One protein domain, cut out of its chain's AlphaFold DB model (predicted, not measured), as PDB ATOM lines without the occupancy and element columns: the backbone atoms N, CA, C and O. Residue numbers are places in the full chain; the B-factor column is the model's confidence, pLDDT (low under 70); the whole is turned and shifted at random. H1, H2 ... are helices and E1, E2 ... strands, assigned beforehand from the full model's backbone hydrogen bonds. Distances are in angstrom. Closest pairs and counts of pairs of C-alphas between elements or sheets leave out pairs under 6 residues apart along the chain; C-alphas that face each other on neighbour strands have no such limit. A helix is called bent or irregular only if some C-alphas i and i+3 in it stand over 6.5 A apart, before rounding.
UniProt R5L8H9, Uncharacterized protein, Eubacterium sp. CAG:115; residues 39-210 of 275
ATOM      1  N   SER A  39      -8.850   6.502  -5.865       83.62
ATOM      2  CA  SER A  39      -9.270   7.438  -6.904       83.62
ATOM      3  C   SER A  39     -10.216   6.730  -7.871       83.62
ATOM      4  O   SER A  39      -9.789   5.918  -8.691       83.62
ATOM      5  N   ALA A  40     -11.511   7.035  -7.779       83.00
ATOM      6  CA  ALA A  40     -12.533   6.490  -8.669       83.00
ATOM      7  C   ALA A  40     -13.315   7.617  -9.355       83.00
ATOM      8  O   ALA A  40     -13.929   8.463  -8.701       83.00
ATOM      9  N   THR A  41     -13.310   7.619 -10.686       77.88
ATOM     10  CA  THR A  41     -14.097   8.535 -11.520       77.88
ATOM     11  C   THR A  41     -14.718   7.769 -12.680       77.88
ATOM     12  O   THR A  41     -14.449   6.588 -12.885       77.88
ATOM     13  N   THR A  42     -15.519   8.442 -13.502       77.31
ATOM     14  CA  THR A  42     -15.989   7.854 -14.757       77.31
ATOM     15  C   THR A  42     -14.799   7.385 -15.603       77.31
ATOM     16  O   THR A  42     -13.965   8.200 -15.994       77.31
ATOM     17  N   GLY A  43     -14.708   6.071 -15.823       79.25
ATOM     18  CA  GLY A  43     -13.663   5.431 -16.624       79.25
ATOM     19  C   GLY A  43     -12.344   5.170 -15.887       79.25
ATOM     20  O   GLY A  43     -11.399   4.722 -16.522       79.25
ATOM     21  N   MET A  44     -12.241   5.425 -14.576       84.94
ATOM     22  CA  MET A  44     -11.018   5.189 -13.795       84.94
ATOM     23  C   MET A  44     -11.337   4.585 -12.429       84.94
ATOM     24  O   MET A  44     -12.206   5.078 -11.712       84.94
ATOM     25  N   TRP A  45     -10.561   3.579 -12.044       90.31
ATOM     26  CA  TRP A  45     -10.502   3.060 -10.686       90.31
ATOM     27  C   TRP A  45      -9.042   2.765 -10.342       90.31
ATOM     28  O   TRP A  45      -8.421   1.930 -10.998       90.31
ATOM     29  N   MET A  46      -8.463   3.480  -9.375       89.19
ATOM     30  CA  MET A  46      -7.044   3.376  -9.020       89.19
ATOM     31  C   MET A  46      -6.824   3.491  -7.515       89.19
ATOM     32  O   MET A  46      -7.182   4.498  -6.907       89.19
ATOM     33  N   VAL A  47      -6.190   2.484  -6.925       90.81
ATOM     34  CA  VAL A  47      -5.807   2.468  -5.510       90.81
ATOM     35  C   VAL A  47      -4.350   2.870  -5.350       90.81
ATOM     36  O   VAL A  47      -3.461   2.365  -6.042       90.81
ATOM     37  N   ALA A  48      -4.099   3.778  -4.414       88.31
ATOM     38  CA  ALA A  48      -2.757   4.108  -3.973       88.31
ATOM     39  C   ALA A  48      -2.183   2.938  -3.170       88.31
ATOM     40  O   ALA A  48      -2.774   2.498  -2.192       88.31
ATOM     41  N   LEU A  49      -1.014   2.456  -3.579       89.06
ATOM     42  CA  LEU A  49      -0.197   1.512  -2.819       89.06
ATOM     43  C   LEU A  49       0.751   2.238  -1.858       89.06
ATOM     44  O   LEU A  49       1.133   1.704  -0.820       89.06
ATOM     45  N   TYR A  50       1.144   3.453  -2.227       86.75
ATOM     46  CA  TYR A  50       1.970   4.334  -1.419       86.75
ATOM     47  C   TYR A  50       1.746   5.782  -1.853       86.75
ATOM     48  O   TYR A  50       1.652   6.065  -3.049       86.75
ATOM     49  N   ASN A  51       1.743   6.721  -0.915       83.44
ATOM     50  CA  ASN A  51       1.996   8.125  -1.209       83.44
ATOM     51  C   ASN A  51       2.574   8.855   0.004       83.44
ATOM     52  O   ASN A  51       2.190   8.628   1.153       83.44
ATOM     53  N   SER A  52       3.477   9.792  -0.274       81.56
ATOM     54  CA  SER A  52       3.999  10.688   0.754       81.56
ATOM     55  C   SER A  52       2.870  11.535   1.368       81.56
ATOM     56  O   SER A  52       1.989  11.992   0.630       81.56
ATOM     57  N   PRO A  53       2.889  11.785   2.690       82.38
ATOM     58  CA  PRO A  53       1.994  12.759   3.306       82.38
ATOM     59  C   PRO A  53       2.299  14.172   2.792       82.38
ATOM     60  O   PRO A  53       3.453  14.510   2.524       82.38
ATOM     61  N   ASP A  54       1.270  15.010   2.687       76.69
ATOM     62  CA  ASP A  54       1.404  16.420   2.314       76.69
ATOM     63  C   ASP A  54       0.391  17.282   3.079       76.69
ATOM     64  O   ASP A  54      -0.810  17.303   2.797       76.69
ATOM     65  N   GLU A  55       0.901  18.042   4.051       77.12
ATOM     66  CA  GLU A  55       0.110  18.945   4.894       77.12
ATOM     67  C   GLU A  55      -0.517  20.107   4.105       77.12
ATOM     68  O   GLU A  55      -1.545  20.646   4.517       77.12
ATOM     69  N   THR A  56       0.058  20.486   2.959       75.44
ATOM     70  CA  THR A  56      -0.438  21.588   2.119       75.44
ATOM     71  C   THR A  56      -1.749  21.212   1.443       75.44
ATOM     72  O   THR A  56      -2.659  22.035   1.332       75.44
ATOM     73  N   THR A  57      -1.843  19.962   0.993       71.69
ATOM     74  CA  THR A  57      -3.040  19.403   0.352       71.69
ATOM     75  C   THR A  57      -3.962  18.695   1.344       71.69
ATOM     76  O   THR A  57      -5.079  18.332   0.979       71.69
ATOM     77  N   GLY A  58      -3.536  18.537   2.603       73.31
ATOM     78  CA  GLY A  58      -4.259  17.764   3.613       73.31
ATOM     79  C   GLY A  58      -4.231  16.258   3.338       73.31
ATOM     80  O   GLY A  58      -5.091  15.534   3.832       73.31
ATOM     81  N   ASN A  59      -3.274  15.795   2.534       76.44
ATOM     82  CA  ASN A  59      -3.067  14.391   2.227       76.44
ATOM     83  C   ASN A  59      -2.381  13.701   3.424       76.44
ATOM     84  O   ASN A  59      -1.230  14.028   3.724       76.44
ATOM     85  N   PRO A  60      -3.042  12.742   4.097       78.62
ATOM     86  CA  PRO A  60      -2.472  12.074   5.267       78.62
ATOM     87  C   PRO A  60      -1.314  11.121   4.929       78.62
ATOM     88  O   PRO A  60      -0.597  10.712   5.839       78.62
ATOM     89  N   GLY A  61      -1.110  10.790   3.649       81.69
ATOM     90  CA  GLY A  61      -0.174   9.756   3.216       81.69
ATOM     91  C   GLY A  61      -0.727   8.343   3.420       81.69
ATOM     92  O   GLY A  61      -1.627   8.107   4.228       81.69
ATOM     93  N   ILE A  62      -0.195   7.403   2.650       86.00
ATOM     94  CA  ILE A  62      -0.579   5.994   2.607       86.00
ATOM     95  C   ILE A  62       0.712   5.205   2.533       86.00
ATOM     96  O   ILE A  62       1.544   5.425   1.654       86.00
ATOM     97  N   ASP A  63       0.862   4.277   3.465       87.50
ATOM     98  CA  ASP A  63       1.961   3.329   3.489       87.50
ATOM     99  C   ASP A  63       1.449   2.024   4.100       87.50
ATOM    100  O   ASP A  63       1.145   1.959   5.292       87.50
ATOM    101  N   TYR A  64       1.318   0.995   3.262       87.62
ATOM    102  CA  TYR A  64       0.968  -0.356   3.702       87.62
ATOM    103  C   TYR A  64       2.206  -1.158   4.142       87.62
ATOM    104  O   TYR A  64       2.103  -2.329   4.490       87.62
ATOM    105  N   GLY A  65       3.409  -0.573   4.115       86.75
ATOM    106  CA  GLY A  65       4.663  -1.251   4.446       86.75
ATOM    107  C   GLY A  65       5.029  -2.367   3.465       86.75
ATOM    108  O   GLY A  65       5.727  -3.308   3.845       86.75
ATOM    109  N   ILE A  66       4.515  -2.306   2.236       87.25
ATOM    110  CA  ILE A  66       4.775  -3.299   1.193       87.25
ATOM    111  C   ILE A  66       6.063  -2.963   0.438       87.25
ATOM    112  O   ILE A  66       6.351  -1.803   0.142       87.25
ATOM    113  N   ASP A  67       6.829  -3.989   0.080       87.81
ATOM    114  CA  ASP A  67       7.933  -3.835  -0.863       87.81
ATOM    115  C   ASP A  67       7.367  -3.794  -2.288       87.81
ATOM    116  O   ASP A  67       7.039  -4.831  -2.866       87.81
ATOM    117  N   LEU A  68       7.241  -2.597  -2.861       86.88
ATOM    118  CA  LEU A  68       6.693  -2.407  -4.208       86.88
ATOM    119  C   LEU A  68       7.483  -3.166  -5.284       86.88
ATOM    120  O   LEU A  68       6.895  -3.591  -6.276       86.88
ATOM    121  N   THR A  69       8.784  -3.392  -5.075       86.50
ATOM    122  CA  THR A  69       9.639  -4.136  -6.017       86.50
ATOM    123  C   THR A  69       9.355  -5.636  -6.024       86.50
ATOM    124  O   THR A  69       9.733  -6.336  -6.960       86.50
ATOM    125  N   SER A  70       8.646  -6.136  -5.008       90.06
ATOM    126  CA  SER A  70       8.235  -7.538  -4.930       90.06
ATOM    127  C   SER A  70       6.969  -7.851  -5.733       90.06
ATOM    128  O   SER A  70       6.686  -9.025  -5.971       90.06
ATOM    129  N   ILE A  71       6.219  -6.832  -6.178       92.19
ATOM    130  CA  ILE A  71       4.992  -7.014  -6.961       92.19
ATOM    131  C   ILE A  71       5.366  -7.493  -8.365       92.19
ATOM    132  O   ILE A  71       5.921  -6.741  -9.162       92.19
ATOM    133  N   ALA A  72       5.017  -8.738  -8.679       93.56
ATOM    134  CA  ALA A  72       5.282  -9.369  -9.968       93.56
ATOM    135  C   ALA A  72       4.046  -9.423 -10.874       93.56
ATOM    136  O   ALA A  72       4.176  -9.553 -12.089       93.56
ATOM    137  N   SER A  73       2.836  -9.327 -10.318       94.94
ATOM    138  CA  SER A  73       1.614  -9.252 -11.122       94.94
ATOM    139  C   SER A  73       0.476  -8.553 -10.393       94.94
ATOM    140  O   SER A  73       0.413  -8.578  -9.163       94.94
ATOM    141  N   ILE A  74      -0.440  -7.979 -11.168       95.56
ATOM    142  CA  ILE A  74      -1.665  -7.339 -10.683       95.56
ATOM    143  C   ILE A  74      -2.849  -7.995 -11.386       95.56
ATOM    144  O   ILE A  74      -2.836  -8.130 -12.610       95.56
ATOM    145  N   SER A  75      -3.875  -8.355 -10.625       96.75
ATOM    146  CA  SER A  75      -5.161  -8.811 -11.150       96.75
ATOM    147  C   SER A  75      -6.255  -7.820 -10.791       96.75
ATOM    148  O   SER A  75      -6.311  -7.350  -9.658       96.75
ATOM    149  N   VAL A  76      -7.141  -7.539 -11.740       97.25
ATOM    150  CA  VAL A  76      -8.345  -6.728 -11.538       97.25
ATOM    151  C   VAL A  76      -9.553  -7.568 -11.915       97.25
ATOM    152  O   VAL A  76      -9.589  -8.142 -13.007       97.25
ATOM    153  N   THR A  77     -10.541  -7.626 -11.029       97.38
ATOM    154  CA  THR A  77     -11.803  -8.331 -11.256       97.38
ATOM    155  C   THR A  77     -12.940  -7.337 -11.417       97.38
ATOM    156  O   THR A  77     -13.066  -6.380 -10.647       97.38
ATOM    157  N   VAL A  78     -13.765  -7.569 -12.433       95.19
ATOM    158  CA  VAL A  78     -14.891  -6.711 -12.794       95.19
ATOM    159  C   VAL A  78     -16.165  -7.513 -13.030       95.19
ATOM    160  O   VAL A  78     -16.130  -8.691 -13.393       95.19
ATOM    161  N   THR A  79     -17.298  -6.832 -12.886       94.25
ATOM    162  CA  THR A  79     -18.631  -7.334 -13.231       94.25
ATOM    163  C   THR A  79     -19.433  -6.243 -13.953       94.25
ATOM    164  O   THR A  79     -19.251  -5.062 -13.634       94.25
ATOM    165  N   PRO A  80     -20.279  -6.570 -14.948       92.12
ATOM    166  CA  PRO A  80     -21.133  -5.577 -15.594       92.12
ATOM    167  C   PRO A  80     -22.174  -5.034 -14.607       92.12
ATOM    168  O   PRO A  80     -22.741  -5.778 -13.808       92.12
ATOM    169  N   SER A  81     -22.458  -3.734 -14.670       86.62
ATOM    170  CA  SER A  81     -23.432  -3.079 -13.786       86.62
ATOM    171  C   SER A  81     -24.877  -3.513 -14.048       86.62
ATOM    172  O   SER A  81     -25.717  -3.425 -13.155       86.62
ATOM    173  N   ASP A  82     -25.170  -3.940 -15.277       87.25
ATOM    174  CA  ASP A  82     -26.476  -4.446 -15.701       87.25
ATOM    175  C   ASP A  82     -26.301  -5.754 -16.498       87.25
ATOM    176  O   ASP A  82     -26.073  -5.728 -17.711       87.25
ATOM    177  N   PRO A  83     -26.365  -6.913 -15.818       85.31
ATOM    178  CA  PRO A  83     -26.203  -8.223 -16.439       85.31
ATOM    179  C   PRO A  83     -27.137  -8.525 -17.610       85.31
ATOM    180  O   PRO A  83     -26.737  -9.219 -18.543       85.31
ATOM    181  N   ASP A  84     -28.371  -8.015 -17.573       86.94
ATOM    182  CA  ASP A  84     -29.405  -8.362 -18.555       86.94
ATOM    183  C   ASP A  84     -29.114  -7.759 -19.939       86.94
ATOM    184  O   ASP A  84     -29.628  -8.232 -20.954       86.94
ATOM    185  N   TRP A  85     -28.279  -6.718 -19.982       85.44
ATOM    186  CA  TRP A  85     -27.903  -5.994 -21.196       85.44
ATOM    187  C   TRP A  85     -26.426  -6.169 -21.560       85.44
ATOM    188  O   TRP A  85     -25.928  -5.466 -22.442       85.44
ATOM    189  N   TRP A  86     -25.722  -7.089 -20.892       89.88
ATOM    190  CA  TRP A  86     -24.298  -7.307 -21.106       89.88
ATOM    191  C   TRP A  86     -24.008  -7.903 -22.485       89.88
ATOM    192  O   TRP A  86     -24.458  -8.998 -22.816       89.88
ATOM    193  N   ASP A  87     -23.226  -7.179 -23.284       89.88
ATOM    194  CA  ASP A  87     -22.879  -7.551 -24.660       89.88
ATOM    195  C   ASP A  87     -21.412  -7.978 -24.822       89.88
ATOM    196  O   ASP A  87     -20.942  -8.217 -25.937       89.88
ATOM    197  N   GLY A  88     -20.676  -8.084 -23.715       90.06
ATOM    198  CA  GLY A  88     -19.271  -8.474 -23.720       90.06
ATOM    199  C   GLY A  88     -18.317  -7.346 -24.104       90.06
ATOM    200  O   GLY A  88     -17.114  -7.591 -24.158       90.06
ATOM    201  N   THR A  89     -18.787  -6.137 -24.420       88.50
ATOM    202  CA  THR A  89     -17.918  -5.052 -24.889       88.50
ATOM    203  C   THR A  89     -17.439  -4.177 -23.731       88.50
ATOM    204  O   THR A  89     -18.207  -3.463 -23.097       88.50
ATOM    205  N   PHE A  90     -16.136  -4.237 -23.450       88.19
ATOM    206  CA  PHE A  90     -15.409  -3.319 -22.565       88.19
ATOM    207  C   PHE A  90     -13.935  -3.299 -22.926       88.19
ATOM    208  O   PHE A  90     -13.401  -4.289 -23.431       88.19
ATOM    209  N   GLY A  91     -13.284  -2.156 -22.743       89.62
ATOM    210  CA  GLY A  91     -11.932  -1.975 -23.244       89.62
ATOM    211  C   GLY A  91     -11.179  -0.903 -22.493       89.62
ATOM    212  O   GLY A  91     -11.728   0.111 -22.079       89.62
ATOM    213  N   GLY A  92      -9.890  -1.114 -22.313       89.44
ATOM    214  CA  GLY A  92      -9.138  -0.263 -21.416       89.44
ATOM    215  C   GLY A  92      -7.717  -0.740 -21.242       89.44
ATOM    216  O   GLY A  92      -7.203  -1.487 -22.074       89.44
ATOM    217  N   GLY A  93      -7.113  -0.343 -20.129       89.44
ATOM    218  CA  GLY A  93      -5.805  -0.821 -19.717       89.44
ATOM    219  C   GLY A  93      -5.689  -0.960 -18.208       89.44
ATOM    220  O   GLY A  93      -6.277  -0.186 -17.450       89.44
ATOM    221  N   ILE A  94      -4.913  -1.956 -17.775       91.19
ATOM    222  CA  ILE A  94      -4.487  -2.061 -16.376       91.19
ATOM    223  C   ILE A  94      -3.334  -1.081 -16.151       91.19
ATOM    224  O   ILE A  94      -2.313  -1.104 -16.845       91.19
ATOM    225  N   ILE A  95      -3.506  -0.198 -15.176       85.19
ATOM    226  CA  ILE A  95      -2.631   0.940 -14.940       85.19
ATOM    227  C   ILE A  95      -1.674   0.622 -13.800       85.19
ATOM    228  O   ILE A  95      -2.072   0.157 -12.737       85.19
ATOM    229  N   THR A  96      -0.409   0.934 -14.036       85.50
ATOM    230  CA  THR A  96       0.618   1.116 -13.008       85.50
ATOM    231  C   THR A  96       1.132   2.534 -13.175       85.50
ATOM    232  O   THR A  96       1.300   3.009 -14.304       85.50
ATOM    233  N   SER A  97       1.268   3.247 -12.065       81.06
ATOM    234  CA  SER A  97       1.618   4.658 -12.081       81.06
ATOM    235  C   SER A  97       2.403   5.024 -10.835       81.06
ATOM    236  O   SER A  97       2.059   4.607  -9.728       81.06
ATOM    237  N   CYS A  98       3.464   5.797 -11.023       79.62
ATOM    238  CA  CYS A  98       4.283   6.280  -9.925       79.62
ATOM    239  C   CYS A  98       5.094   7.516 -10.305       79.62
ATOM    240  O   CYS A  98       5.264   7.821 -11.479       79.62
ATOM    241  N   GLY A  99       5.721   8.135  -9.314       71.62
ATOM    242  CA  GLY A  99       6.711   9.192  -9.505       71.62
ATOM    243  C   GLY A  99       6.548  10.281  -8.451       71.62
ATOM    244  O   GLY A  99       5.738  10.116  -7.536       71.62
ATOM    245  N   PRO A 100       7.256  11.420  -8.561       63.25
ATOM    246  CA  PRO A 100       6.740  12.649  -7.965       63.25
ATOM    247  C   PRO A 100       5.409  12.986  -8.662       63.25
ATOM    248  O   PRO A 100       5.141  12.459  -9.740       63.25
ATOM    249  N   ALA A 101       4.571  13.867  -8.110       52.47
ATOM    250  CA  ALA A 101       3.367  14.360  -8.796       52.47
ATOM    251  C   ALA A 101       3.719  15.157 -10.085       52.47
ATOM    252  O   ALA A 101       3.622  16.382 -10.134       52.47
ATOM    253  N   SER A 102       4.186  14.467 -11.125       46.59
ATOM    254  CA  SER A 102       4.518  14.954 -12.459       46.59
ATOM    255  C   SER A 102       3.466  14.446 -13.440       46.59
ATOM    256  O   SER A 102       2.960  13.338 -13.312       46.59
ATOM    257  N   ALA A 103       3.106  15.281 -14.412       45.09
ATOM    258  CA  ALA A 103       2.039  15.024 -15.381       45.09
ATOM    259  C   ALA A 103       2.552  14.358 -16.677       45.09
ATOM    260  O   ALA A 103       1.982  14.574 -17.752       45.09
ATOM    261  N   THR A 104       3.685  13.651 -16.631       47.91
ATOM    262  CA  THR A 104       4.333  13.130 -17.840       47.91
ATOM    263  C   THR A 104       3.898  11.697 -18.158       47.91
ATOM    264  O   THR A 104       3.943  10.838 -17.291       47.91
ATOM    265  N   PRO A 105       3.558  11.370 -19.424       47.94
ATOM    266  CA  PRO A 105       3.114  10.024 -19.814       47.94
ATOM    267  C   PRO A 105       4.098   8.877 -19.532       47.94
ATOM    268  O   PRO A 105       3.694   7.724 -19.590       47.94
ATOM    269  N   ALA A 106       5.377   9.175 -19.271       49.81
ATOM    270  CA  ALA A 106       6.379   8.176 -18.888       49.81
ATOM    271  C   ALA A 106       6.164   7.623 -17.465       49.81
ATOM    272  O   ALA A 106       6.669   6.552 -17.155       49.81
ATOM    273  N   ASP A 107       5.378   8.326 -16.646       56.91
ATOM    274  CA  ASP A 107       5.052   7.980 -15.257       56.91
ATOM    275  C   ASP A 107       3.855   7.000 -15.165       56.91
ATOM    276  O   ASP A 107       3.382   6.657 -14.076       56.91
ATOM    277  N   HIS A 108       3.339   6.561 -16.324       64.00
ATOM    278  CA  HIS A 108       2.152   5.720 -16.463       64.00
ATOM    279  C   HIS A 108       2.370   4.658 -17.556       64.00
ATOM    280  O   HIS A 108       2.416   4.980 -18.744       64.00
ATOM    281  N   ASN A 109       2.405   3.368 -17.211       63.44
ATOM    282  CA  ASN A 109       2.581   2.284 -18.200       63.44
ATOM    283  C   ASN A 109       1.274   1.926 -18.960       63.44
ATOM    284  O   ASN A 109       1.087   0.796 -19.411       63.44
ATOM    285  N   TRP A 110       0.357   2.887 -19.126       62.31
ATOM    286  CA  TRP A 110      -1.032   2.672 -19.558       62.31
ATOM    287  C   TRP A 110      -1.276   2.107 -20.977       62.31
ATOM    288  O   TRP A 110      -2.189   1.291 -21.098       62.31
ATOM    289  N   PRO A 111      -0.505   2.409 -22.049       60.84
ATOM    290  CA  PRO A 111      -0.798   1.889 -23.390       60.84
ATOM    291  C   PRO A 111      -0.250   0.470 -23.592       60.84
ATOM    292  O   PRO A 111      -0.496  -0.154 -24.618       60.84
ATOM    293  N   SER A 112       0.544  -0.036 -22.645       74.75
ATOM    294  CA  SER A 112       1.236  -1.323 -22.781       74.75
ATOM    295  C   SER A 112       0.411  -2.495 -22.249       74.75
ATOM    296  O   SER A 112       0.744  -3.642 -22.519       74.75
ATOM    297  N   ASN A 113      -0.681  -2.205 -21.535       87.56
ATOM    298  CA  ASN A 113      -1.495  -3.184 -20.813       87.56
ATOM    299  C   ASN A 113      -2.956  -3.160 -21.275       87.56
ATOM    300  O   ASN A 113      -3.871  -3.294 -20.461       87.56
ATOM    301  N   GLU A 114      -3.174  -2.924 -22.569       90.69
ATOM    302  CA  GLU A 114      -4.513  -2.866 -23.142       90.69
ATOM    303  C   GLU A 114      -5.244  -4.214 -23.057       90.69
ATOM    304  O   GLU A 114      -4.642  -5.281 -23.187       90.69
ATOM    305  N   PHE A 115      -6.564  -4.150 -22.938       92.25
ATOM    306  CA  PHE A 115      -7.472  -5.280 -23.090       92.25
ATOM    307  C   PHE A 115      -8.686  -4.872 -23.928       92.25
ATOM    308  O   PHE A 115      -8.996  -3.685 -24.074       92.25
ATOM    309  N   TRP A 116      -9.390  -5.866 -24.467       93.19
ATOM    310  CA  TRP A 116     -10.686  -5.646 -25.097       93.19
ATOM    311  C   TRP A 116     -11.549  -6.904 -25.076       93.19
ATOM    312  O   TRP A 116     -11.114  -7.967 -25.524       93.19
ATOM    313  N   GLY A 117     -12.790  -6.740 -24.629       92.50
ATOM    314  CA  GLY A 117     -13.838  -7.747 -24.645       92.50
ATOM    315  C   GLY A 117     -13.582  -8.947 -23.735       92.50
ATOM    316  O   GLY A 117     -12.591  -9.015 -23.009       92.50
ATOM    317  N   VAL A 118     -14.501  -9.907 -23.794       94.81
ATOM    318  CA  VAL A 118     -14.467 -11.171 -23.050       94.81
ATOM    319  C   VAL A 118     -14.941 -12.325 -23.919       94.81
ATOM    320  O   VAL A 118     -15.574 -12.147 -24.962       94.81
ATOM    321  N   LEU A 119     -14.603 -13.526 -23.466       96.44
ATOM    322  CA  LEU A 119     -15.218 -14.758 -23.921       96.44
ATOM    323  C   LEU A 119     -16.115 -15.275 -22.791       96.44
ATOM    324  O   LEU A 119     -15.618 -15.577 -21.704       96.44
ATOM    325  N   ASP A 120     -17.419 -15.369 -23.043       96.38
ATOM    326  CA  ASP A 120     -18.395 -15.971 -22.131       96.38
ATOM    327  C   ASP A 120     -19.307 -16.929 -22.910       96.38
ATOM    328  O   ASP A 120     -20.251 -16.513 -23.580       96.38
ATOM    329  N   GLU A 121     -19.017 -18.227 -22.821       95.19
ATOM    330  CA  GLU A 121     -19.765 -19.275 -23.527       95.19
ATOM    331  C   GLU A 121     -21.210 -19.424 -23.025       95.19
ATOM    332  O   GLU A 121     -22.090 -19.781 -23.810       95.19
ATOM    333  N   ASP A 122     -21.478 -19.114 -21.751       94.69
ATOM    334  CA  ASP A 122     -22.818 -19.244 -21.165       94.69
ATOM    335  C   ASP A 122     -23.768 -18.168 -21.705       94.69
ATOM    336  O   ASP A 122     -24.969 -18.405 -21.857       94.69
ATOM    337  N   LEU A 123     -23.219 -16.996 -22.037       93.12
ATOM    338  CA  LEU A 123     -23.940 -15.878 -22.647       93.12
ATOM    339  C   LEU A 123     -23.784 -15.824 -24.177       93.12
ATOM    340  O   LEU A 123     -24.449 -15.025 -24.836       93.12
ATOM    341  N   GLY A 124     -22.928 -16.672 -24.760       94.62
ATOM    342  CA  GLY A 124     -22.606 -16.656 -26.190       94.62
ATOM    343  C   GLY A 124     -21.841 -15.402 -26.633       94.62
ATOM    344  O   GLY A 124     -22.009 -14.952 -27.767       94.62
ATOM    345  N   LEU A 125     -21.038 -14.814 -25.740       93.75
ATOM    346  CA  LEU A 125     -20.248 -13.610 -25.994       93.75
ATOM    347  C   LEU A 125     -18.848 -13.986 -26.489       93.75
ATOM    348  O   LEU A 125     -18.097 -14.664 -25.792       93.75
ATOM    349  N   GLU A 126     -18.484 -13.500 -27.676       95.69
ATOM    350  CA  GLU A 126     -17.186 -13.742 -28.326       95.69
ATOM    351  C   GLU A 126     -16.542 -12.413 -28.767       95.69
ATOM    352  O   GLU A 126     -16.270 -12.180 -29.944       95.69
ATOM    353  N   THR A 127     -16.345 -11.491 -27.823       93.50
ATOM    354  CA  THR A 127     -15.816 -10.139 -28.092       93.50
ATOM    355  C   THR A 127     -14.331  -9.989 -27.757       93.50
ATOM    356  O   THR A 127     -13.742  -8.953 -28.073       93.50
ATOM    357  N   LEU A 128     -13.726 -11.003 -27.124       95.50
ATOM    358  CA  LEU A 128     -12.328 -11.005 -26.692       95.50
ATOM    359  C   LEU A 128     -11.359 -10.759 -27.859       95.50
ATOM    360  O   LEU A 128     -11.258 -11.558 -28.794       95.50
ATOM    361  N   ALA A 129     -10.565  -9.697 -27.752       94.50
ATOM    362  CA  ALA A 129      -9.454  -9.432 -28.652       94.50
ATOM    363  C   ALA A 129      -8.185 -10.134 -28.143       94.50
ATOM    364  O   ALA A 129      -7.527  -9.691 -27.205       94.50
ATOM    365  N   THR A 130      -7.833 -11.254 -28.774       95.31
ATOM    366  CA  THR A 130      -6.683 -12.082 -28.362       95.31
ATOM    367  C   THR A 130      -5.320 -11.491 -28.737       95.31
ATOM    368  O   THR A 130      -4.297 -11.979 -28.264       95.31
ATOM    369  N   ASP A 131      -5.291 -10.441 -29.561       94.38
ATOM    370  CA  ASP A 131      -4.092  -9.682 -29.926       94.38
ATOM    371  C   ASP A 131      -3.679  -8.646 -28.868       94.38
ATOM    372  O   ASP A 131      -2.610  -8.045 -28.982       94.38
ATOM    373  N   LYS A 132      -4.507  -8.439 -27.837       92.44
ATOM    374  CA  LYS A 132      -4.222  -7.524 -26.732       92.44
ATOM    375  C   LYS A 132      -3.322  -8.166 -25.668       92.44
ATOM    376  O   LYS A 132      -3.399  -9.378 -25.453       92.44
ATOM    377  N   PRO A 133      -2.461  -7.372 -25.001       91.62
ATOM    378  CA  PRO A 133      -1.514  -7.880 -24.008       91.62
ATOM    379  C   PRO A 133      -2.196  -8.408 -22.741       91.62
ATOM    380  O   PRO A 133      -1.671  -9.327 -22.117       91.62
ATOM    381  N   VAL A 134      -3.362  -7.868 -22.376       94.19
ATOM    382  CA  VAL A 134      -4.169  -8.344 -21.251       94.19
ATOM    383  C   VAL A 134      -5.461  -8.963 -21.778       94.19
ATOM    384  O   VAL A 134      -6.149  -8.391 -22.625       94.19
ATOM    385  N   GLN A 135      -5.804 -10.135 -21.248       96.00
ATOM    386  CA  GLN A 135      -7.058 -10.830 -21.530       96.00
ATOM    387  C   GLN A 135      -7.864 -10.937 -20.241       96.00
ATOM    388  O   GLN A 135      -7.355 -11.422 -19.232       96.00
ATOM    389  N   PHE A 136      -9.120 -10.500 -20.283       96.19
ATOM    390  CA  PHE A 136     -10.061 -10.744 -19.199       96.19
ATOM    391  C   PHE A 136     -10.702 -12.116 -19.392       96.19
ATOM    392  O   PHE A 136     -11.353 -12.384 -20.403       96.19
ATOM    393  N   VAL A 137     -10.493 -12.993 -18.415       97.00
ATOM    394  CA  VAL A 137     -10.987 -14.371 -18.420       97.00
ATOM    395  C   VAL A 137     -12.200 -14.462 -17.506       97.00
ATOM    396  O   VAL A 137     -12.202 -13.882 -16.422       97.00
ATOM    397  N   LYS A 138     -13.224 -15.210 -17.921       97.00
ATOM    398  CA  LYS A 138     -14.365 -15.529 -17.062       97.00
ATOM    399  C   LYS A 138     -13.904 -16.377 -15.871       97.00
ATOM    400  O   LYS A 138     -13.421 -17.494 -16.051       97.00
ATOM    401  N   THR A 139     -14.064 -15.855 -14.661       97.00
ATOM    402  CA  THR A 139     -13.682 -16.513 -13.397       97.00
ATOM    403  C   THR A 139     -14.885 -16.893 -12.537       97.00
ATOM    404  O   THR A 139     -14.752 -17.667 -11.591       97.00
ATOM    405  N   GLY A 140     -16.074 -16.417 -12.898       95.38
ATOM    406  CA  GLY A 140     -17.339 -16.746 -12.255       95.38
ATOM    407  C   GLY A 140     -18.522 -16.310 -13.110       95.38
ATOM    408  O   GLY A 140     -18.355 -15.883 -14.252       95.38
ATOM    409  N   ASP A 141     -19.726 -16.415 -12.555       95.19
ATOM    410  CA  ASP A 141     -20.923 -15.886 -13.208       95.19
ATOM    411  C   ASP A 141     -20.805 -14.362 -13.343       95.19
ATOM    412  O   ASP A 141     -20.589 -13.674 -12.343       95.19
ATOM    413  N   LEU A 142     -20.847 -13.858 -14.584       94.12
ATOM    414  CA  LEU A 142     -20.671 -12.436 -14.928       94.12
ATOM    415  C   LEU A 142     -19.446 -11.778 -14.265       94.12
ATOM    416  O   LEU A 142     -19.437 -10.576 -13.992       94.12
ATOM    417  N   THR A 143     -18.419 -12.573 -13.979       96.69
ATOM    418  CA  THR A 143     -17.223 -12.143 -13.260       96.69
ATOM    419  C   THR A 143     -16.016 -12.410 -14.138       96.69
ATOM    420  O   THR A 143     -15.799 -13.543 -14.581       96.69
ATOM    421  N   TYR A 144     -15.236 -11.362 -14.386       97.06
ATOM    422  CA  TYR A 144     -14.116 -11.399 -15.313       97.06
ATOM    423  C   TYR A 144     -12.868 -10.834 -14.655       97.06
ATOM    424  O   TYR A 144     -12.906  -9.743 -14.087       97.06
ATOM    425  N   THR A 145     -11.754 -11.550 -14.773       98.06
ATOM    426  CA  THR A 145     -10.477 -11.152 -14.181       98.06
ATOM    427  C   THR A 145      -9.427 -10.981 -15.267       98.06
ATOM    428  O   THR A 145      -9.184 -11.896 -16.057       98.06
ATOM    429  N   GLY A 146      -8.806  -9.805 -15.303       96.94
ATOM    430  CA  GLY A 146      -7.646  -9.504 -16.134       96.94
ATOM    431  C   GLY A 146      -6.391  -9.438 -15.278       96.94
ATOM    432  O   GLY A 146      -6.409  -8.830 -14.209       96.94
ATOM    433  N   THR A 147      -5.302 -10.040 -15.753       96.25
ATOM    434  CA  THR A 147      -4.017 -10.064 -15.044       96.25
ATOM    435  C   THR A 147      -2.915  -9.490 -15.922       96.25
ATOM    436  O   THR A 147      -2.780  -9.864 -17.087       96.25
ATOM    437  N   VAL A 148      -2.098  -8.613 -15.346       93.50
ATOM    438  CA  VAL A 148      -0.865  -8.108 -15.954       93.50
ATOM    439  C   VAL A 148       0.336  -8.637 -15.177       93.50
ATOM    440  O   VAL A 148       0.353  -8.612 -13.948       93.50
ATOM    441  N   THR A 149       1.345  -9.128 -15.897       92.00
ATOM    442  CA  THR A 149       2.662  -9.432 -15.319       92.00
ATOM    443  C   THR A 149       3.529  -8.186 -15.409       92.00
ATOM    444  O   THR A 149       3.549  -7.523 -16.445       92.00
ATOM    445  N   LEU A 150       4.218  -7.861 -14.325       88.62
ATOM    446  CA  LEU A 150       5.128  -6.729 -14.249       88.62
ATOM    447  C   LEU A 150       6.562  -7.201 -14.497       88.62
ATOM    448  O   LEU A 150       6.926  -8.334 -14.177       88.62
ATOM    449  N   ASP A 151       7.370  -6.324 -15.077       82.75
ATOM    450  CA  ASP A 151       8.801  -6.524 -15.279       82.75
ATOM    451  C   ASP A 151       9.566  -5.260 -14.880       82.75
ATOM    452  O   ASP A 151       8.959  -4.233 -14.583       82.75
ATOM    453  N   ASP A 152      10.899  -5.322 -14.905       73.50
ATOM    454  CA  ASP A 152      11.797  -4.233 -14.490       73.50
ATOM    455  C   ASP A 152      11.592  -2.902 -15.250       73.50
ATOM    456  O   ASP A 152      12.185  -1.888 -14.881       73.50
ATOM    457  N   SER A 153      10.784  -2.875 -16.319       72.00
ATOM    458  CA  SER A 153      10.385  -1.648 -17.018       72.00
ATOM    459  C   SER A 153       9.135  -0.983 -16.427       72.00
ATOM    460  O   SER A 153       8.720   0.082 -16.897       72.00
ATOM    461  N   ASN A 154       8.514  -1.591 -15.413       77.81
ATOM    462  CA  ASN A 154       7.363  -1.020 -14.742       77.81
ATOM    463  C   ASN A 154       7.764   0.159 -13.861       77.81
ATOM    464  O   ASN A 154       8.702   0.082 -13.068       77.81
ATOM    465  N   CYS A 155       7.009   1.248 -13.978       74.75
ATOM    466  CA  CYS A 155       7.302   2.468 -13.256       74.75
ATOM    467  C   CYS A 155       7.266   2.243 -11.728       74.75
ATOM    468  O   CYS A 155       8.128   2.766 -11.024       74.75
ATOM    469  N   ILE A 156       6.362   1.397 -11.207       79.81
ATOM    470  CA  ILE A 156       6.054   1.279  -9.767       79.81
ATOM    471  C   ILE A 156       7.243   0.920  -8.854       79.81
ATOM    472  O   ILE A 156       7.154   1.049  -7.634       79.81
ATOM    473  N   TYR A 157       8.371   0.505  -9.423       77.00
ATOM    474  CA  TYR A 157       9.587   0.155  -8.697       77.00
ATOM    475  C   TYR A 157      10.472   1.353  -8.308       77.00
ATOM    476  O   TYR A 157      11.362   1.190  -7.475       77.00
ATOM    477  N   ASP A 158      10.232   2.559  -8.839       70.81
ATOM    478  CA  ASP A 158      11.104   3.734  -8.611       70.81
ATOM    479  C   ASP A 158      10.661   4.646  -7.438       70.81
ATOM    480  O   ASP A 158      11.206   5.719  -7.190       70.81
ATOM    481  N   VAL A 159       9.647   4.238  -6.668       65.00
ATOM    482  CA  VAL A 159       8.919   5.138  -5.748       65.00
ATOM    483  C   VAL A 159       9.709   5.485  -4.482       65.00
ATOM    484  O   VAL A 159       9.632   6.607  -3.982       65.00
ATOM    485  N   ALA A 160      10.492   4.537  -3.956       55.47
ATOM    486  CA  ALA A 160      11.133   4.643  -2.639       55.47
ATOM    487  C   ALA A 160      12.276   5.677  -2.564       55.47
ATOM    488  O   ALA A 160      12.851   5.889  -1.495       55.47
ATOM    489  N   SER A 161      12.629   6.314  -3.685       55.22
ATOM    490  CA  SER A 161      13.730   7.276  -3.777       55.22
ATOM    491  C   SER A 161      13.282   8.740  -3.919       55.22
ATOM    492  O   SER A 161      14.135   9.628  -3.988       55.22
ATOM    493  N   ILE A 162      11.967   9.013  -3.935       58.81
ATOM    494  CA  ILE A 162      11.413  10.291  -4.408       58.81
ATOM    495  C   ILE A 162      10.618  11.016  -3.309       58.81
ATOM    496  O   ILE A 162       9.609  10.524  -2.808       58.81
ATOM    497  N   GLU A 163      11.050  12.231  -2.960       61.50
ATOM    498  CA  GLU A 163      10.307  13.153  -2.089       61.50
ATOM    499  C   GLU A 163       8.996  13.584  -2.771       61.50
ATOM    500  O   GLU A 163       9.008  14.045  -3.914       61.50
ATOM    501  N   GLY A 164       7.853  13.408  -2.095       68.12
ATOM    502  CA  GLY A 164       6.536  13.611  -2.714       68.12
ATOM    503  C   GLY A 164       6.134  12.486  -3.678       68.12
ATOM    504  O   GLY A 164       5.304  12.702  -4.564       68.12
ATOM    505  N   GLY A 165       6.752  11.310  -3.533       76.31
ATOM    506  CA  GLY A 165       6.499  10.138  -4.357       76.31
ATOM    507  C   GLY A 165       5.129   9.504  -4.109       76.31
ATOM    508  O   GLY A 165       4.581   9.571  -3.003       76.31
ATOM    509  N   TYR A 166       4.602   8.840  -5.134       81.44
ATOM    510  CA  TYR A 166       3.428   7.977  -5.047       81.44
ATOM    511  C   TYR A 166       3.590   6.718  -5.901       81.44
ATOM    512  O   TYR A 166       4.362   6.707  -6.856       81.44
ATOM    513  N   ALA A 167       2.822   5.684  -5.562       85.69
ATOM    514  CA  ALA A 167       2.634   4.449  -6.308       85.69
ATOM    515  C   ALA A 167       1.148   4.101  -6.304       85.69
ATOM    516  O   ALA A 167       0.524   4.078  -5.242       85.69
ATOM    517  N   GLN A 168       0.579   3.792  -7.460       88.19
ATOM    518  CA  GLN A 168      -0.809   3.368  -7.565       88.19
ATOM    519  C   GLN A 168      -1.020   2.401  -8.721       88.19
ATOM    520  O   GLN A 168      -0.281   2.389  -9.713       88.19
ATOM    521  N   VAL A 169      -2.065   1.598  -8.579       91.50
ATOM    522  CA  VAL A 169      -2.446   0.563  -9.533       91.50
ATOM    523  C   VAL A 169      -3.948   0.570  -9.732       91.50
ATOM    524  O   VAL A 169      -4.699   0.996  -8.856       91.50
ATOM    525  N   GLY A 170      -4.408   0.112 -10.887       92.06
ATOM    526  CA  GLY A 170      -5.832   0.125 -11.159       92.06
ATOM    527  C   GLY A 170      -6.193  -0.250 -12.576       92.06
ATOM    528  O   GLY A 170      -5.439  -0.908 -13.288       92.06
ATOM    529  N   ILE A 171      -7.358   0.214 -12.990       90.25
ATOM    530  CA  ILE A 171      -7.894   0.029 -14.325       90.25
ATOM    531  C   ILE A 171      -8.445   1.354 -14.829       90.25
ATOM    532  O   ILE A 171      -9.055   2.133 -14.091       90.25
ATOM    533  N   GLN A 172      -8.232   1.592 -16.112       87.19
ATOM    534  CA  GLN A 172      -8.892   2.658 -16.830       87.19
ATOM    535  C   GLN A 172      -9.642   2.058 -18.009       87.19
ATOM    536  O   GLN A 172      -9.114   1.204 -18.716       87.19
ATOM    537  N   GLU A 173     -10.867   2.515 -18.208       84.88
ATOM    538  CA  GLU A 173     -11.771   2.072 -19.257       84.88
ATOM    539  C   GLU A 173     -11.951   3.231 -20.247       84.88
ATOM    540  O   GLU A 173     -12.129   4.390 -19.858       84.88
ATOM    541  N   TRP A 174     -11.801   2.934 -21.534       79.88
ATOM    542  CA  TRP A 174     -11.963   3.884 -22.640       79.88
ATOM    543  C   TRP A 174     -12.660   3.248 -23.848       79.88
ATOM    544  O   TRP A 174     -12.706   3.846 -24.929       79.88
ATOM    545  N   GLY A 175     -13.176   2.031 -23.695       70.00
ATOM    546  CA  GLY A 175     -14.020   1.393 -24.679       70.00
ATOM    547  C   GLY A 175     -15.291   2.202 -24.892       70.00
ATOM    548  O   GLY A 175     -15.782   2.909 -24.023       70.00
ATOM    549  N   ALA A 176     -15.827   2.138 -26.105       64.19
ATOM    550  CA  ALA A 176     -17.174   2.625 -26.356       64.19
ATOM    551  C   ALA A 176     -18.145   1.525 -25.913       64.19
ATOM    552  O   ALA A 176     -18.673   0.802 -26.758       64.19
ATOM    553  N   THR A 177     -18.282   1.332 -24.603       61.66
ATOM    554  CA  THR A 177     -19.188   0.325 -24.053       61.66
ATOM    555  C   THR A 177     -20.605   0.856 -24.059       61.66
ATOM    556  O   THR A 177     -20.862   2.062 -24.078       61.66
ATOM    557  N   MET A 178     -21.563  -0.063 -24.088       61.75
ATOM    558  CA  MET A 178     -22.958   0.291 -23.845       61.75
ATOM    559  C   MET A 178     -23.306   0.260 -22.352       61.75
ATOM    560  O   MET A 178     -24.347   0.803 -21.980       61.75
ATOM    561  N   LEU A 179     -22.451  -0.345 -21.516       80.31
ATOM    562  CA  LEU A 179     -22.681  -0.560 -20.091       80.31
ATOM    563  C   LEU A 179     -21.452  -0.300 -19.231       80.31
ATOM    564  O   LEU A 179     -20.313  -0.516 -19.653       80.31
ATOM    565  N   ASP A 180     -21.729   0.093 -17.992       85.50
ATOM    566  CA  ASP A 180     -20.711   0.357 -16.997       85.50
ATOM    567  C   ASP A 180     -20.153  -0.954 -16.428       85.50
ATOM    568  O   ASP A 180     -20.878  -1.929 -16.211       85.50
ATOM    569  N   MET A 181     -18.863  -0.959 -16.101       89.44
ATOM    570  CA  MET A 181     -18.243  -2.049 -15.344       89.44
ATOM    571  C   MET A 181     -18.031  -1.628 -13.889       89.44
ATOM    572  O   MET A 181     -17.689  -0.483 -13.595       89.44
ATOM    573  N   THR A 182     -18.205  -2.563 -12.964       91.94
ATOM    574  CA  THR A 182     -17.891  -2.387 -11.543       91.94
ATOM    575  C   THR A 182     -16.632  -3.172 -11.217       91.94
ATOM    576  O   THR A 182     -16.584  -4.373 -11.470       91.94
ATOM    577  N   VAL A 183     -15.627  -2.510 -10.640       94.38
ATOM    578  CA  VAL A 183     -14.470  -3.197 -10.049       94.38
ATOM    579  C   VAL A 183     -14.896  -3.801  -8.720       94.38
ATOM    580  O   VAL A 183     -15.471  -3.109  -7.882       94.38
ATOM    581  N   THR A 184     -14.627  -5.088  -8.531       95.19
ATOM    582  CA  THR A 184     -14.969  -5.810  -7.298       95.19
ATOM    583  C   THR A 184     -13.743  -6.178  -6.475       95.19
ATOM    584  O   THR A 184     -13.866  -6.306  -5.261       95.19
ATOM    585  N   ASP A 185     -12.591  -6.350  -7.126       96.06
ATOM    586  CA  ASP A 185     -11.328  -6.733  -6.491       96.06
ATOM    587  C   ASP A 185     -10.142  -6.214  -7.321       96.06
ATOM    588  O   ASP A 185     -10.168  -6.281  -8.557       96.06
ATOM    589  N   LEU A 186      -9.096  -5.737  -6.647       96.62
ATOM    590  CA  LEU A 186      -7.747  -5.651  -7.197       96.62
ATOM    591  C   LEU A 186      -6.762  -6.347  -6.257       96.62
ATOM    592  O   LEU A 186      -6.653  -5.976  -5.091       96.62
ATOM    593  N   THR A 187      -5.951  -7.262  -6.787       96.69
ATOM    594  CA  THR A 187      -4.944  -7.993  -6.006       96.69
ATOM    595  C   THR A 187      -3.552  -7.892  -6.628       96.69
ATOM    596  O   THR A 187      -3.378  -8.080  -7.833       96.69
ATOM    597  N   CYS A 188      -2.547  -7.623  -5.796       95.56
ATOM    598  CA  CYS A 188      -1.126  -7.645  -6.143       95.56
ATOM    599  C   CYS A 188      -0.474  -8.933  -5.626       95.56
ATOM    600  O   CYS A 188      -0.674  -9.309  -4.467       95.56
ATOM    601  N   TYR A 189       0.352  -9.568  -6.455       95.56
ATOM    602  CA  TYR A 189       1.026 -10.826  -6.126       95.56
ATOM    603  C   TYR A 189       2.541 -10.724  -6.260       95.56
ATOM    604  O   TYR A 189       3.048  -9.983  -7.106       95.56
ATOM    605  N   ASP A 190       3.246 -11.527  -5.469       94.69
ATOM    606  CA  ASP A 190       4.676 -11.761  -5.634       94.69
ATOM    607  C   ASP A 190       4.975 -12.737  -6.790       94.69
ATOM    608  O   ASP A 190       4.079 -13.336  -7.391       94.69
ATOM    609  N   ALA A 191       6.259 -12.929  -7.104       93.44
ATOM    610  CA  ALA A 191       6.694 -13.839  -8.171       93.44
ATOM    611  C   ALA A 191       6.365 -15.325  -7.911       93.44
ATOM    612  O   ALA A 191       6.424 -16.140  -8.833       93.44
ATOM    613  N   ALA A 192       6.046 -15.697  -6.668       94.44
ATOM    614  CA  ALA A 192       5.605 -17.037  -6.296       94.44
ATOM    615  C   ALA A 192       4.071 -17.194  -6.357       94.44
ATOM    616  O   ALA A 192       3.574 -18.305  -6.167       94.44
ATOM    617  N   GLY A 193       3.334 -16.118  -6.655       93.00
ATOM    618  CA  GLY A 193       1.875 -16.089  -6.699       93.00
ATOM    619  C   GLY A 193       1.218 -15.911  -5.329       93.00
ATOM    620  O   GLY A 193       0.012 -16.125  -5.210       93.00
ATOM    621  N   ASN A 194       1.971 -15.538  -4.290       94.44
ATOM    622  CA  ASN A 194       1.387 -15.181  -3.000       94.44
ATOM    623  C   ASN A 194       0.801 -13.774  -3.072       94.44
ATOM    624  O   ASN A 194       1.361 -12.892  -3.723       94.44
ATOM    625  N   VAL A 195      -0.307 -13.556  -2.367       94.62
ATOM    626  CA  VAL A 195      -0.914 -12.230  -2.256       94.62
ATOM    627  C   VAL A 195      -0.026 -11.333  -1.394       94.62
ATOM    628  O   VAL A 195       0.325 -11.702  -0.276       94.62
ATOM    629  N   ILE A 196       0.324 -10.161  -1.924       93.62
ATOM    630  CA  ILE A 196       1.007  -9.089  -1.184       93.62
ATOM    631  C   ILE A 196      -0.035  -8.187  -0.525       93.62
ATOM    632  O   ILE A 196       0.067  -7.869   0.654       93.62
ATOM    633  N   ILE A 197      -1.028  -7.761  -1.305       94.50
ATOM    634  CA  ILE A 197      -2.128  -6.906  -0.863       94.50
ATOM    635  C   ILE A 197      -3.304  -7.063  -1.827       94.50
ATOM    636  O   ILE A 197      -3.102  -7.250  -3.029       94.50
ATOM    637  N   SER A 198      -4.525  -6.974  -1.308       95.50
ATOM    638  CA  SER A 198      -5.750  -6.937  -2.105       95.50
ATOM    639  C   SER A 198      -6.682  -5.843  -1.607       95.50
ATOM    640  O   SER A 198      -6.642  -5.475  -0.431       95.50
ATOM    641  N   PHE A 199      -7.507  -5.333  -2.513       95.06
ATOM    642  CA  PHE A 199      -8.467  -4.271  -2.271       95.06
ATOM    643  C   PHE A 199      -9.844  -4.695  -2.765       95.06
ATOM    644  O   PHE A 199      -9.967  -5.220  -3.870       95.06
ATOM    645  N   ASP A 200     -10.878  -4.417  -1.976       94.75
ATOM    646  CA  ASP A 200     -12.259  -4.548  -2.425       94.75
ATOM    647  C   ASP A 200     -12.625  -3.466  -3.457       94.75
ATOM    648  O   ASP A 200     -11.871  -2.522  -3.707       94.75
ATOM    649  N   GLY A 201     -13.819  -3.565  -4.043       92.44
ATOM    650  CA  GLY A 201     -14.306  -2.588  -5.020       92.44
ATOM    651  C   GLY A 201     -14.391  -1.146  -4.502       92.44
ATOM    652  O   GLY A 201     -14.350  -0.215  -5.302       92.44
ATOM    653  N   ALA A 202     -14.474  -0.931  -3.184       91.88
ATOM    654  CA  ALA A 202     -14.460   0.390  -2.555       91.88
ATOM    655  C   ALA A 202     -13.045   0.848  -2.142       91.88
ATOM    656  O   ALA A 202     -12.890   1.953  -1.612       91.88
ATOM    657  N   GLY A 203     -12.015   0.054  -2.437       91.88
ATOM    658  CA  GLY A 203     -10.611   0.363  -2.196       91.88
ATOM    659  C   GLY A 203     -10.151   0.114  -0.763       91.88
ATOM    660  O   GLY A 203      -9.110   0.635  -0.366       91.88
ATOM    661  N   TYR A 204     -10.909  -0.630   0.043       91.50
ATOM    662  CA  TYR A 204     -10.442  -1.074   1.355       91.50
ATOM    663  C   TYR A 204      -9.583  -2.319   1.206       91.50
ATOM    664  O   TYR A 204      -9.896  -3.194   0.406       91.50
ATOM    665  N   VAL A 205      -8.517  -2.408   2.001       92.38
ATOM    666  CA  VAL A 205      -7.705  -3.626   2.060       92.38
ATOM    667  C   VAL A 205      -8.567  -4.766   2.581       92.38
ATOM    668  O   VAL A 205      -9.238  -4.602   3.605       92.38
ATOM    669  N   ASP A 206      -8.537  -5.910   1.901       86.75
ATOM    670  CA  ASP A 206      -9.278  -7.082   2.354       86.75
ATOM    671  C   ASP A 206      -8.837  -7.472   3.774       86.75
ATOM    672  O   ASP A 206      -7.648  -7.517   4.101       86.75
ATOM    673  N   SER A 207      -9.814  -7.737   4.636       65.06
ATOM    674  CA  SER A 207      -9.634  -8.029   6.057       65.06
ATOM    675  C   SER A 207      -8.701  -9.212   6.343       65.06
ATOM    676  O   SER A 207      -8.009  -9.194   7.362       65.06
ATOM    677  N   ASP A 208      -8.603 -10.181   5.429       61.62
ATOM    678  CA  ASP A 208      -7.673 -11.314   5.548       61.62
ATOM    679  C   ASP A 208      -6.205 -10.910   5.276       61.62
ATOM    680  O   ASP A 208      -5.278 -11.590   5.720       61.62
ATOM    681  N   ASN A 209      -5.992  -9.749   4.645       57.56
ATOM    682  CA  ASN A 209      -4.698  -9.102   4.390       57.56
ATOM    683  C   ASN A 209      -4.455  -7.862   5.283       57.56
ATOM    684  O   ASN A 209      -3.401  -7.229   5.213       57.56
ATOM    685  N   ALA A 210      -5.397  -7.507   6.168       51.97
ATOM    686  CA  ALA A 210      -5.410  -6.244   6.917       51.97
ATOM    687  C   ALA A 210      -4.364  -6.113   8.043       51.97
ATOM    688  O   ALA A 210      -4.371  -5.118   8.770       51.97
TER     689      ALA A 210
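AT A GLANCE: This is residues 39 to 210 of the 275 residues of an uncharacterized protein of Eubacterium sp. CAG:115 (UniProt R5L8H9). Look for two five-stranded sheets set face to face as a sandwich, E1 E2 E8 E4 E5 and E6 E7 E3 E9 E10, with their strands crossed at 41 degrees; the second sheet is twisted and also curls. A short, irregular helix H1 packs on E4 of the first sheet, H2 packs on edge strand E10 of the second, and long links carry the chain between and beyond the sheets. The printed part has 172 residues, with ten named strands and two named helices in the order E1 E2 E3 E4 E5 E6 E7 H1 E8 E9 E10 H2; both sheets are antiparallel in the strand orders given above. The class is mostly strand, although under half of the residues are in named elements. The whole is compact, with a radius of gyration of the C-alphas of 16.2 A, and elongated in outline, with spans of 50 by 32 by 30 A.

HOW THE PARTS SIT: Begin at E3, residues 73 to 80, an inner strand. On one side of it is E7, residues 143 to 149, where N 76 and O 146 are 2.9 A apart, and on the other side is E9, residues 181 to 189, where N 75 and O 187 are 2.8 A apart. Edge strand E6, residues 136 to 140, forms a hairpin with E7, and N 137 and O 145 are 2.9 A apart. Edge strand E10, residues 195 to 200, forms a hairpin with E9, and N 188 and O 197 are 2.8 A apart. In the other sheet, find E8, residues 165 to 173, between E4, residues 91 to 100, and E2, residues 44 to 51; N 95 and O 170 are 2.8 A apart, as are N 171 and O 45. The edge strands are E1, residues 39 to 41, in a hairpin with E2, where N 39 and O 46 are 2.8 A apart, and E5, residues 114 to 116, in a hairpin with E4, where N 115 and O 92 are 2.9 A apart. The two sheets form a sandwich, two sheets face to face; the closest C-alphas of E3 and E8 are those of Val 76 and Gly 170, 7.3 A apart. H1, residues 155 to 161, is on the sheet of E8 and E4 at a height over the sheet of 6.9 A, and the C-alphas of Cys 98 and Ile 156 are the closest of E4 and H1, 5.3 A apart. H1 is irregular, with C-alphas 157 and 160 7.7 A apart; 0 of its 3 O i to N i+4 pairs and 1 of its 4 O i to N i+3 pairs are within hydrogen-bond range. H2, residues 207 to 210, is too short for an O i to N i+4 pair; its closest C-alphas to E10 are those of Asn 209 and Ile 197, 6.2 A apart.

IN THESE COORDINATES: Find C-alpha 39, where E1 begins, at (-9.270, 7.438, -6.904). E4, the longest strand, starts at C-alpha 91 at (-11.932, -1.975, -23.244) and is 28.2 A long; E8 is 24.9 A, E3 23.5 A, E9 23.1 A and E7 20.2 A long. E2 bends by 55 degrees at residue 48, E8 by 57 degrees at residue 170 and E9 by 56 degrees at residue 184. H2 ends at C-alpha 210 at (-5.410, -6.244, 6.917).

THE WHOLE: The two C-alphas farthest apart, those of Thr 56 and Gly 124, are 52.5 A apart. The printed part has no cut. The links E2 to E3, E4 to E5 and E5 to E6 are long. Mean pLDDT of the printed part is 84.3; it is under 70 at residues 100 to 111, 159 to 164, 176 to 178 and 207 to 210.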